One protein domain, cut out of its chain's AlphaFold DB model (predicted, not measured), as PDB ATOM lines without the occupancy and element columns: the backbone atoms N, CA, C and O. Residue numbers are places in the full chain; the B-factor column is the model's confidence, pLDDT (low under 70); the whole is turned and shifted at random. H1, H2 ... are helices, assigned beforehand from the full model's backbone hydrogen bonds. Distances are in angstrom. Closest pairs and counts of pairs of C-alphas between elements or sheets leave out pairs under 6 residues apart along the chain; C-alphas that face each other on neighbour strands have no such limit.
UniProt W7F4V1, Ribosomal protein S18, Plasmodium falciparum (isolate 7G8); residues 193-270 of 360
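Overview. This is residues 193 to 270 of the 360 residues of the protein "Ribosomal protein S18" of Plasmodium falciparum (isolate 7G8) (UniProt W7F4V1). One long helix, H4, runs along one side of a small domain, and a short helix in its middle, H2, crosses it at a steep tilt. The short H1 and H5 lie towards the two ends of the long axis, on the side of H2 away from H4, while H3 is close to the first part of H4, and loops fill much of the rest. The printed part has 78 residues with five named helices, H1 to H5 in order along the chain, and no named strand. Its class is all helix, though under half of the residues, 38 of 78, are in named elements. The whole is compact, with a radius of gyration of the C-alphas of 11.6 A and spans of 32 by 27 by 21 A.

Along the chain. H1 is residues 196 to 202, 9.9 A from first to last C-alpha, and begins with C-alpha 196 at (28.980, 0.255, 42.279). H2 is residues 213 to 219, 10.5 A long. H3 is residues 229 to 232, 5.1 A long. H4, the longest, is residues 236 to 251 and measures 22.8 A, from C-alpha 236 at (26.502, 7.934, 24.354) to C-alpha 251 at (6.012, -1.525, 21.250). H5 is residues 263 to 266, 5.2 A long, and ends with C-alpha 266 at (10.980, -7.637, 35.342).

Arrangement. H1 touches no helix. It is close to H2 but not clearly touching, the closest C-alphas being those of Ile 201 and Leu 215, 6.9 A apart. H1 and H2 run opposite ways at a steep tilt of 68 degrees, only just short of about perpendicular. H2 touches H4, which meets it with residues 242 to 246 alone; the closest C-alphas, of Leu 216 and Ile 246, are 6.8 A apart. H2 and H4 run opposite ways at a steep tilt of 57 degrees. H2 also touches H5, the closest C-alphas being those of His 214 and Leu 266, 4.7 A apart. H3 is close to H4 but not clearly touching, with the C-alphas of Arg 229 and Gln 239 closest at 6.1 A. H4 and H5 are apart. In H1 and H4 every O i to N i+4 pair is within hydrogen-bond range; in H2 1 of 3 is, beside 3 of 4 O i to N i+3 pairs, and H3 and H5 are too short for an O i to N i+4 pair.

Size, cuts and confidence. The two C-alphas farthest apart, those of Asn 193 and Ala 253, are 33.4 A apart. The printed part has no cut. The link from H4 to H5, 11 residues, is long, and that from H3 to H4 is tight. The mean pLDDT of the printed part is 87.5, and no printed residue is under 70.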
ATOM      1  N   ASN A 193      31.866   8.700  37.484       77.75
ATOM      2  CA  ASN A 193      32.094   7.578  38.373       77.75
ATOM      3  C   ASN A 193      30.744   7.049  38.880       77.75
ATOM      4  O   ASN A 193      30.285   7.471  39.941       77.75
ATOM      5  N   PRO A 194      30.065   6.163  38.122       81.81
ATOM      6  CA  PRO A 194      28.801   5.595  38.565       81.81
ATOM      7  C   PRO A 194      28.992   4.790  39.854       81.81
ATOM      8  O   PRO A 194      30.028   4.144  40.054       81.81
ATOM      9  N   SER A 195      27.949   4.772  40.688       82.06
ATOM     10  CA  SER A 195      27.890   3.923  41.881       82.06
ATOM     11  C   SER A 195      28.135   2.452  41.531       82.06
ATOM     12  O   SER A 195      27.902   2.021  40.399       82.06
ATOM     13  N   PHE A 196      28.596   1.656  42.500       80.19
ATOM     14  CA  PHE A 196      28.980   0.255  42.279       80.19
ATOM     15  C   PHE A 196      27.895  -0.564  41.553       80.19
ATOM     16  O   PHE A 196      28.183  -1.251  40.572       80.19
ATOM     17  N   ASN A 197      26.632  -0.411  41.966       80.00
ATOM     18  CA  ASN A 197      25.492  -1.092  41.347       80.00
ATOM     19  C   ASN A 197      25.271  -0.647  39.893       80.00
ATOM     20  O   ASN A 197      25.142  -1.491  39.005       80.00
ATOM     21  N   LYS A 198      25.304   0.667  39.622       82.81
ATOM     22  CA  LYS A 198      25.198   1.202  38.254       82.81
ATOM     23  C   LYS A 198      26.368   0.728  37.389       82.81
ATOM     24  O   LYS A 198      26.160   0.301  36.259       82.81
ATOM     25  N   ARG A 199      27.590   0.710  37.927       84.88
ATOM     26  CA  ARG A 199      28.782   0.221  37.221       84.88
ATOM     27  C   ARG A 199      28.647  -1.249  36.822       84.88
ATOM     28  O   ARG A 199      29.005  -1.599  35.702       84.88
ATOM     29  N   LYS A 200      28.105  -2.098  37.704       84.06
ATOM     30  CA  LYS A 200      27.861  -3.519  37.415       84.06
ATOM     31  C   LYS A 200      26.890  -3.702  36.243       84.06
ATOM     32  O   LYS A 200      27.163  -4.515  35.369       84.06
ATOM     33  N   ILE A 201      25.811  -2.917  36.201       85.81
ATOM     34  CA  ILE A 201      24.821  -2.931  35.108       85.81
ATOM     35  C   ILE A 201      25.437  -2.428  33.793       85.81
ATOM     36  O   ILE A 201      25.195  -2.990  32.729       85.81
ATOM     37  N   LEU A 202      26.250  -1.373  33.848       85.31
ATOM     38  CA  LEU A 202      26.826  -0.741  32.657       85.31
ATOM     39  C   LEU A 202      27.999  -1.512  32.046       85.31
ATOM     40  O   LEU A 202      28.257  -1.371  30.853       85.31
ATOM     41  N   ASN A 203      28.707  -2.319  32.839       84.12
ATOM     42  CA  ASN A 203      29.873  -3.088  32.397       84.12
ATOM     43  C   ASN A 203      29.522  -4.503  31.899       84.12
ATOM     44  O   ASN A 203      30.372  -5.394  31.846       84.12
ATOM     45  N   ILE A 204      28.255  -4.746  31.567       79.62
ATOM     46  CA  ILE A 204      27.832  -6.015  30.983       79.62
ATOM     47  C   ILE A 204      28.410  -6.109  29.562       79.62
ATOM     48  O   ILE A 204      28.260  -5.198  28.753       79.62
ATOM     49  N   LYS A 205      29.084  -7.226  29.256       75.19
ATOM     50  CA  LYS A 205      29.726  -7.448  27.945       75.19
ATOM     51  C   LYS A 205      28.717  -7.596  26.797       75.19
ATOM     52  O   LYS A 205      29.076  -7.376  25.645       75.19
ATOM     53  N   SER A 206      27.482  -7.998  27.095       77.50
ATOM     54  CA  SER A 206      26.414  -8.116  26.101       77.50
ATOM     55  C   SER A 206      25.743  -6.766  25.827       77.50
ATOM     56  O   SER A 206      25.567  -5.982  26.760       77.50
ATOM     57  N   PRO A 207      25.291  -6.511  24.587       84.94
ATOM     58  CA  PRO A 207      24.524  -5.310  24.278       84.94
ATOM     59  C   PRO A 207      23.208  -5.273  25.068       84.94
ATOM     60  O   PRO A 207      22.639  -6.315  25.404       84.94
ATOM     61  N   PHE A 208      22.703  -4.066  25.324       88.88
ATOM     62  CA  PHE A 208      21.361  -3.887  25.872       88.88
ATOM     63  C   PHE A 208      20.327  -4.290  24.814       88.88
ATOM     64  O   PHE A 208      20.337  -3.756  23.706       88.88
ATOM     65  N   ILE A 209      19.470  -5.252  25.159       90.50
ATOM     66  CA  ILE A 209      18.409  -5.801  24.304       90.50
ATOM     67  C   ILE A 209      17.082  -5.648  25.052       90.50
ATOM     68  O   ILE A 209      17.046  -5.772  26.276       90.50
ATOM     69  N   TRP A 210      15.982  -5.443  24.322       89.81
ATOM     70  CA  TRP A 210      14.619  -5.312  24.862       89.81
ATOM     71  C   TRP A 210      14.169  -6.483  25.757       89.81
ATOM     72  O   TRP A 210      13.315  -6.300  26.613       89.81
ATOM     73  N   ARG A 211      14.774  -7.668  25.600       86.81
ATOM     74  CA  ARG A 211      14.501  -8.874  26.403       86.81
ATOM     75  C   ARG A 211      14.992  -8.770  27.848       86.81
ATOM     76  O   ARG A 211      14.495  -9.484  28.717       86.81
ATOM     77  N   TYR A 212      15.991  -7.927  28.109       87.19
ATOM     78  CA  TYR A 212      16.584  -7.760  29.436       87.19
ATOM     79  C   TYR A 212      15.811  -6.722  30.253       87.19
ATOM     80  O   TYR A 212      16.324  -5.648  30.572       87.19
ATOM     81  N   THR A 213      14.570  -7.059  30.594       86.44
ATOM     82  CA  THR A 213      13.643  -6.192  31.334       86.44
ATOM     83  C   THR A 213      14.238  -5.744  32.678       86.44
ATOM     84  O   THR A 213      14.434  -4.553  32.919       86.44
ATOM     85  N   HIS A 214      14.722  -6.684  33.488       85.94
ATOM     86  CA  HIS A 214      15.448  -6.400  34.734       85.94
ATOM     87  C   HIS A 214      16.539  -5.306  34.636       85.94
ATOM     88  O   HIS A 214      16.685  -4.507  35.559       85.94
ATOM     89  N   LEU A 215      17.285  -5.217  33.525       89.25
ATOM     90  CA  LEU A 215      18.315  -4.183  33.340       89.25
ATOM     91  C   LEU A 215      17.721  -2.850  32.888       89.25
ATOM     92  O   LEU A 215      18.120  -1.794  33.373       89.25
ATOM     93  N   LEU A 216      16.786  -2.896  31.936       91.12
ATOM     94  CA  LEU A 216      16.233  -1.695  31.311       91.12
ATOM     95  C   LEU A 216      15.385  -0.865  32.281       91.12
ATOM     96  O   LEU A 216      15.374   0.360  32.170       91.12
ATOM     97  N   HIS A 217      14.737  -1.503  33.257       90.75
ATOM     98  CA  HIS A 217      13.943  -0.827  34.288       90.75
ATOM     99  C   HIS A 217      14.754   0.190  35.112       90.75
ATOM    100  O   HIS A 217      14.213   1.209  35.542       90.75
ATOM    101  N   HIS A 218      16.063  -0.020  35.294       90.56
ATOM    102  CA  HIS A 218      16.922   0.919  36.029       90.56
ATOM    103  C   HIS A 218      17.122   2.265  35.321       90.56
ATOM    104  O   HIS A 218      17.533   3.230  35.963       90.56
ATOM    105  N   PHE A 219      16.836   2.334  34.020       92.69
ATOM    106  CA  PHE A 219      16.991   3.536  33.201       92.69
ATOM    107  C   PHE A 219      15.665   4.269  32.957       92.69
ATOM    108  O   PHE A 219      15.617   5.191  32.143       92.69
ATOM    109  N   ILE A 220      14.594   3.859  33.638       93.50
ATOM    110  CA  ILE A 220      13.261   4.457  33.553       93.50
ATOM    111  C   ILE A 220      12.958   5.144  34.895       93.50
ATOM    112  O   ILE A 220      13.240   4.594  35.962       93.50
ATOM    113  N   GLY A 221      12.432   6.366  34.843       92.25
ATOM    114  CA  GLY A 221      11.937   7.107  36.002       92.25
ATOM    115  C   GLY A 221      10.586   6.580  36.485       92.25
ATOM    116  O   GLY A 221       9.954   5.755  35.835       92.25
ATOM    117  N   GLU A 222      10.119   7.050  37.638       90.06
ATOM    118  CA  GLU A 222       8.828   6.619  38.204       90.06
ATOM    119  C   GLU A 222       7.640   6.990  37.308       90.06
ATOM    120  O   GLU A 222       6.724   6.195  37.115       90.06
ATOM    121  N   ASN A 223       7.741   8.142  36.650       91.75
ATOM    122  CA  ASN A 223       6.814   8.655  35.641       91.75
ATOM    123  C   ASN A 223       6.866   7.920  34.288       91.75
ATOM    124  O   ASN A 223       6.366   8.432  33.292       91.75
ATOM    125  N   GLY A 224       7.577   6.795  34.195       89.00
ATOM    126  CA  GLY A 224       7.752   6.077  32.939       89.00
ATOM    127  C   GLY A 224       8.660   6.791  31.933       89.00
ATOM    128  O   GLY A 224       8.879   6.266  30.848       89.00
ATOM    129  N   LEU A 225       9.268   7.945  32.227       93.19
ATOM    130  CA  LEU A 225      10.183   8.593  31.280       93.19
ATOM    131  C   LEU A 225      11.559   7.918  31.276       93.19
ATOM    132  O   LEU A 225      12.049   7.437  32.295       93.19
ATOM    133  N   ILE A 226      12.210   7.887  30.113       94.94
ATOM    134  CA  ILE A 226      13.574   7.353  30.002       94.94
ATOM    135  C   ILE A 226      14.534   8.385  30.581       94.94
ATOM    136  O   ILE A 226      14.564   9.535  30.138       94.94
ATOM    137  N   LEU A 227      15.343   7.965  31.548       93.56
ATOM    138  CA  LEU A 227      16.288   8.843  32.215       93.56
ATOM    139  C   LEU A 227      17.362   9.338  31.231       93.56
ATOM    140  O   LEU A 227      17.860   8.562  30.401       93.56
ATOM    141  N   PRO A 228      17.752  10.621  31.308       92.31
ATOM    142  CA  PRO A 228      18.776  11.188  30.450       92.31
ATOM    143  C   PRO A 228      20.163  10.630  30.780       92.31
ATOM    144  O   PRO A 228      20.467  10.221  31.903       92.31
ATOM    145  N   ARG A 229      21.053  10.704  29.785       89.19
ATOM    146  CA  ARG A 229      22.432  10.194  29.848       89.19
ATOM    147  C   ARG A 229      23.192  10.650  31.101       89.19
ATOM    148  O   ARG A 229      23.870   9.832  31.714       89.19
ATOM    149  N   LYS A 230      23.080  11.938  31.466       87.56
ATOM    150  CA  LYS A 230      23.787  12.529  32.620       87.56
ATOM    151  C   LYS A 230      23.369  11.875  33.948       87.56
ATOM    152  O   LYS A 230      24.216  11.627  34.790       87.56
ATOM    153  N   ILE A 231      22.093  11.513  34.101       88.00
ATOM    154  CA  ILE A 231      21.568  10.853  35.312       88.00
ATOM    155  C   ILE A 231      21.957   9.365  35.344       88.00
ATOM    156  O   ILE A 231      22.271   8.791  36.396       88.00
ATOM    157  N   ASN A 232      21.971   8.729  34.171       87.88
ATOM    158  CA  ASN A 232      22.335   7.322  34.041       87.88
ATOM    159  C   ASN A 232      23.842   7.065  34.149       87.88
ATOM    160  O   ASN A 232      24.231   5.936  34.446       87.88
ATOM    161  N   MET A 233      24.680   8.084  33.926       87.12
ATOM    162  CA  MET A 233      26.143   7.962  33.854       87.12
ATOM    163  C   MET A 233      26.589   6.922  32.803       87.12
ATOM    164  O   MET A 233      27.530   6.159  33.006       87.12
ATOM    165  N   THR A 234      25.877   6.869  31.674       88.25
ATOM    166  CA  THR A 234      26.104   5.941  30.546       88.25
ATOM    167  C   THR A 234      26.905   6.593  29.424       88.25
ATOM    168  O   THR A 234      26.682   7.763  29.115       88.25
ATOM    169  N   THR A 235      27.690   5.826  28.669       88.62
ATOM    170  CA  THR A 235      28.258   6.339  27.406       88.62
ATOM    171  C   THR A 235      27.161   6.686  26.389       88.62
ATOM    172  O   THR A 235      26.067   6.110  26.406       88.62
ATOM    173  N   ARG A 236      27.451   7.580  25.431       89.69
ATOM    174  CA  ARG A 236      26.502   7.934  24.354       89.69
ATOM    175  C   ARG A 236      25.984   6.710  23.589       89.69
ATOM    176  O   ARG A 236      24.791   6.624  23.303       89.69
ATOM    177  N   LYS A 237      26.865   5.756  23.270       91.06
ATOM    178  CA  LYS A 237      26.503   4.524  22.547       91.06
ATOM    179  C   LYS A 237      25.545   3.654  23.364       91.06
ATOM    180  O   LYS A 237      24.538   3.200  22.827       91.06
ATOM    181  N   GLN A 238      25.828   3.475  24.656       91.56
ATOM    182  CA  GLN A 238      24.965   2.713  25.562       91.56
ATOM    183  C   GLN A 238      23.596   3.375  25.715       91.56
ATOM    184  O   GLN A 238      22.589   2.691  25.575       91.56
ATOM    185  N   GLN A 239      23.536   4.698  25.904       94.19
ATOM    186  CA  GLN A 239      22.260   5.409  26.029       94.19
ATOM    187  C   GLN A 239      21.377   5.227  24.786       94.19
ATOM    188  O   GLN A 239      20.178   5.003  24.918       94.19
ATOM    189  N   ILE A 240      21.952   5.273  23.576       94.69
ATOM    190  CA  ILE A 240      21.198   5.031  22.333       94.69
ATOM    191  C   ILE A 240      20.661   3.594  22.285       94.69
ATOM    192  O   ILE A 240      19.518   3.382  21.880       94.69
ATOM    193  N   GLN A 241      21.460   2.603  22.692       94.56
ATOM    194  CA  GLN A 241      21.023   1.202  22.742       94.56
ATOM    195  C   GLN A 241      19.912   0.982  23.772       94.56
ATOM    196  O   GLN A 241      18.916   0.329  23.459       94.56
ATOM    197  N   ILE A 242      20.057   1.556  24.967       95.06
ATOM    198  CA  ILE A 242      19.055   1.520  26.037       95.06
ATOM    199  C   ILE A 242      17.756   2.157  25.542       95.06
ATOM    200  O   ILE A 242      16.706   1.526  25.607       95.06
ATOM    201  N   PHE A 243      17.835   3.355  24.960       95.62
ATOM    202  CA  PHE A 243      16.682   4.059  24.402       95.62
ATOM    203  C   PHE A 243      15.952   3.215  23.351       95.62
ATOM    204  O   PHE A 243      14.757   2.962  23.481       95.62
ATOM    205  N   LYS A 244      16.676   2.697  22.347       96.56
ATOM    206  CA  LYS A 244      16.094   1.831  21.309       96.56
ATOM    207  C   LYS A 244      15.448   0.582  21.907       96.56
ATOM    208  O   LYS A 244      14.351   0.216  21.495       96.56
ATOM    209  N   SER A 245      16.103  -0.044  22.881       94.62
ATOM    210  CA  SER A 245      15.604  -1.254  23.539       94.62
ATOM    211  C   SER A 245      14.323  -0.995  24.324       94.62
ATOM    212  O   SER A 245      13.383  -1.771  24.198       94.62
ATOM    213  N   ILE A 246      14.243   0.115  25.063       94.38
ATOM    214  CA  ILE A 246      13.026   0.511  25.787       94.38
ATOM    215  C   ILE A 246      11.898   0.829  24.801       94.38
ATOM    216  O   ILE A 246      10.774   0.376  24.991       94.38
ATOM    217  N   CYS A 247      12.183   1.545  23.710       95.06
ATOM    218  CA  CYS A 247      11.182   1.829  22.679       95.06
ATOM    219  C   CYS A 247      10.644   0.562  21.998       95.06
ATOM    220  O   CYS A 247       9.480   0.538  21.602       95.06
ATOM    221  N   ILE A 248      11.474  -0.470  21.822       95.19
ATOM    222  CA  ILE A 248      11.028  -1.772  21.311       95.19
ATOM    223  C   ILE A 248      10.207  -2.498  22.379       95.19
ATOM    224  O   ILE A 248       9.123  -2.973  22.069       95.19
ATOM    225  N   ALA A 249      10.665  -2.527  23.633       92.38
ATOM    226  CA  ALA A 249       9.944  -3.167  24.732       92.38
ATOM    227  C   ALA A 249       8.531  -2.584  24.921       92.38
ATOM    228  O   ALA A 249       7.572  -3.332  25.077       92.38
ATOM    229  N   ARG A 250       8.386  -1.258  24.806       92.62
ATOM    230  CA  ARG A 250       7.080  -0.579  24.821       92.62
ATOM    231  C   ARG A 250       6.186  -0.969  23.651       92.62
ATOM    232  O   ARG A 250       5.014  -1.258  23.851       92.62
ATOM    233  N   ARG A 251       6.745  -1.046  22.437       93.69
ATOM    234  CA  ARG A 251       6.012  -1.525  21.250       93.69
ATOM    235  C   ARG A 251       5.534  -2.971  21.394       93.69
ATOM    236  O   ARG A 251       4.498  -3.310  20.843       93.69
ATOM    237  N   MET A 252       6.271  -3.789  22.141       90.31
ATOM    238  CA  MET A 252       5.907  -5.171  22.465       90.31
ATOM    239  C   MET A 252       4.969  -5.283  23.681       90.31
ATOM    240  O   MET A 252       4.740  -6.389  24.155       90.31
ATOM    241  N   ALA A 253       4.465  -4.161  24.210       89.12
ATOM    242  CA  ALA A 253       3.619  -4.096  25.405       89.12
ATOM    243  C   ALA A 253       4.246  -4.707  26.675       89.12
ATOM    244  O   ALA A 253       3.541  -5.074  27.607       89.12
ATOM    245  N   LEU A 254       5.579  -4.782  26.735       87.62
ATOM    246  CA  LEU A 254       6.303  -5.262  27.916       87.62
ATOM    247  C   LEU A 254       6.435  -4.181  28.975       87.62
ATOM    248  O   LEU A 254       6.489  -4.478  30.160       87.62
ATOM    249  N   TYR A 255       6.529  -2.928  28.529       89.62
ATOM    250  CA  TYR A 255       6.638  -1.772  29.399       89.62
ATOM    251  C   TYR A 255       5.492  -0.800  29.179       89.62
ATOM    252  O   TYR A 255       5.234  -0.435  28.026       89.62
ATOM    253  N   PRO A 256       4.876  -0.308  30.266       90.19
ATOM    254  CA  PRO A 256       3.948   0.800  30.174       90.19
ATOM    255  C   PRO A 256       4.667   2.086  29.732       90.19
ATOM    256  O   PRO A 256       5.884   2.250  29.883       90.19
ATOM    257  N   TYR A 257       3.895   2.997  29.141       90.94
ATOM    258  CA  TYR A 257       4.385   4.312  28.723       90.94
ATOM    259  C   TYR A 257       4.397   5.308  29.886       90.94
ATOM    260  O   TYR A 257       5.365   6.055  30.019       90.94
ATOM    261  N   ASP A 258       3.368   5.260  30.737       91.50
ATOM    262  CA  ASP A 258       3.076   6.314  31.720       91.50
ATOM    263  C   ASP A 258       3.603   6.018  33.128       91.50
ATOM    264  O   ASP A 258       3.680   6.908  33.973       91.50
ATOM    265  N   LYS A 259       3.970   4.762  33.399       89.88
ATOM    266  CA  LYS A 259       4.500   4.333  34.696       89.88
ATOM    267  C   LYS A 259       5.777   3.523  34.538       89.88
ATOM    268  O   LYS A 259       6.091   3.008  33.464       89.88
ATOM    269  N   LYS A 260       6.523   3.401  35.628       90.25
ATOM    270  CA  LYS A 260       7.640   2.461  35.716       90.25
ATOM    271  C   LYS A 260       7.111   1.016  35.755       90.25
ATOM    272  O   LYS A 260       6.110   0.784  36.430       90.25
ATOM    273  N   PRO A 261       7.748   0.058  35.053       87.25
ATOM    274  CA  PRO A 261       7.331  -1.340  35.109       87.25
ATOM    275  C   PRO A 261       7.474  -1.890  36.528       87.25
ATOM    276  O   PRO A 261       8.431  -1.553  37.233       87.25
ATOM    277  N   GLU A 262       6.508  -2.703  36.946       86.19
ATOM    278  CA  GLU A 262       6.495  -3.290  38.284       86.19
ATOM    279  C   GLU A 262       7.466  -4.467  38.363       86.19
ATOM    280  O   GLU A 262       7.988  -4.933  37.351       86.19
ATOM    281  N   LYS A 263       7.752  -4.948  39.579       81.69
ATOM    282  CA  LYS A 263       8.724  -6.035  39.778       81.69
ATOM    283  C   LYS A 263       8.326  -7.318  39.047       81.69
ATOM    284  O   LYS A 263       9.211  -8.026  38.575       81.69
ATOM    285  N   ASP A 264       7.030  -7.563  38.915       77.56
ATOM    286  CA  ASP A 264       6.484  -8.738  38.235       77.56
ATOM    287  C   ASP A 264       6.747  -8.689  36.719       77.56
ATOM    288  O   ASP A 264       7.006  -9.716  36.094       77.56
ATOM    289  N   ASP A 265       6.839  -7.484  36.145       74.31
ATOM    290  CA  ASP A 265       7.164  -7.254  34.731       74.31
ATOM    291  C   ASP A 265       8.676  -7.400  34.437       74.31
ATOM    292  O   ASP A 265       9.117  -7.358  33.282       74.31
ATOM    293  N   LEU A 266       9.515  -7.557  35.471       75.25
ATOM    294  CA  LEU A 266      10.980  -7.637  35.342       75.25
ATOM    295  C   LEU A 266      11.494  -9.032  34.996       75.25
ATOM    296  O   LEU A 266      12.714  -9.219  34.907       75.25
ATOM    297  N   ILE A 267      10.603 -10.003  34.781       75.19
ATOM    298  CA  ILE A 267      10.994 -11.346  34.361       75.19
ATOM    299  C   ILE A 267      11.663 -11.233  32.980       75.19
ATOM    300  O   ILE A 267      11.047 -10.742  32.028       75.19
ATOM    301  N   PRO A 268      12.941 -11.634  32.835       70.50
ATOM    302  CA  PRO A 268      13.609 -11.601  31.544       70.50
ATOM    303  C   PRO A 268      12.877 -12.519  30.567       70.50
ATOM    304  O   PRO A 268      12.635 -13.685  30.874       70.50
ATOM    305  N   LEU A 269      12.582 -12.022  29.366       71.12
ATOM    306  CA  LEU A 269      11.917 -12.811  28.326       71.12
ATOM    307  C   LEU A 269      12.920 -13.771  27.688       71.12
ATOM    308  O   LEU A 269      13.523 -13.510  26.636       71.12
ATOM    309  N   MET A 270      13.153 -14.868  28.389       71.38
ATOM    310  CA  MET A 270      13.951 -15.998  27.949       71.38
ATOM    311  C   MET A 270      13.039 -17.183  27.669       71.38
ATOM    312  O   MET A 270      11.928 -17.263  28.185       71.38
TER     313      MET A 270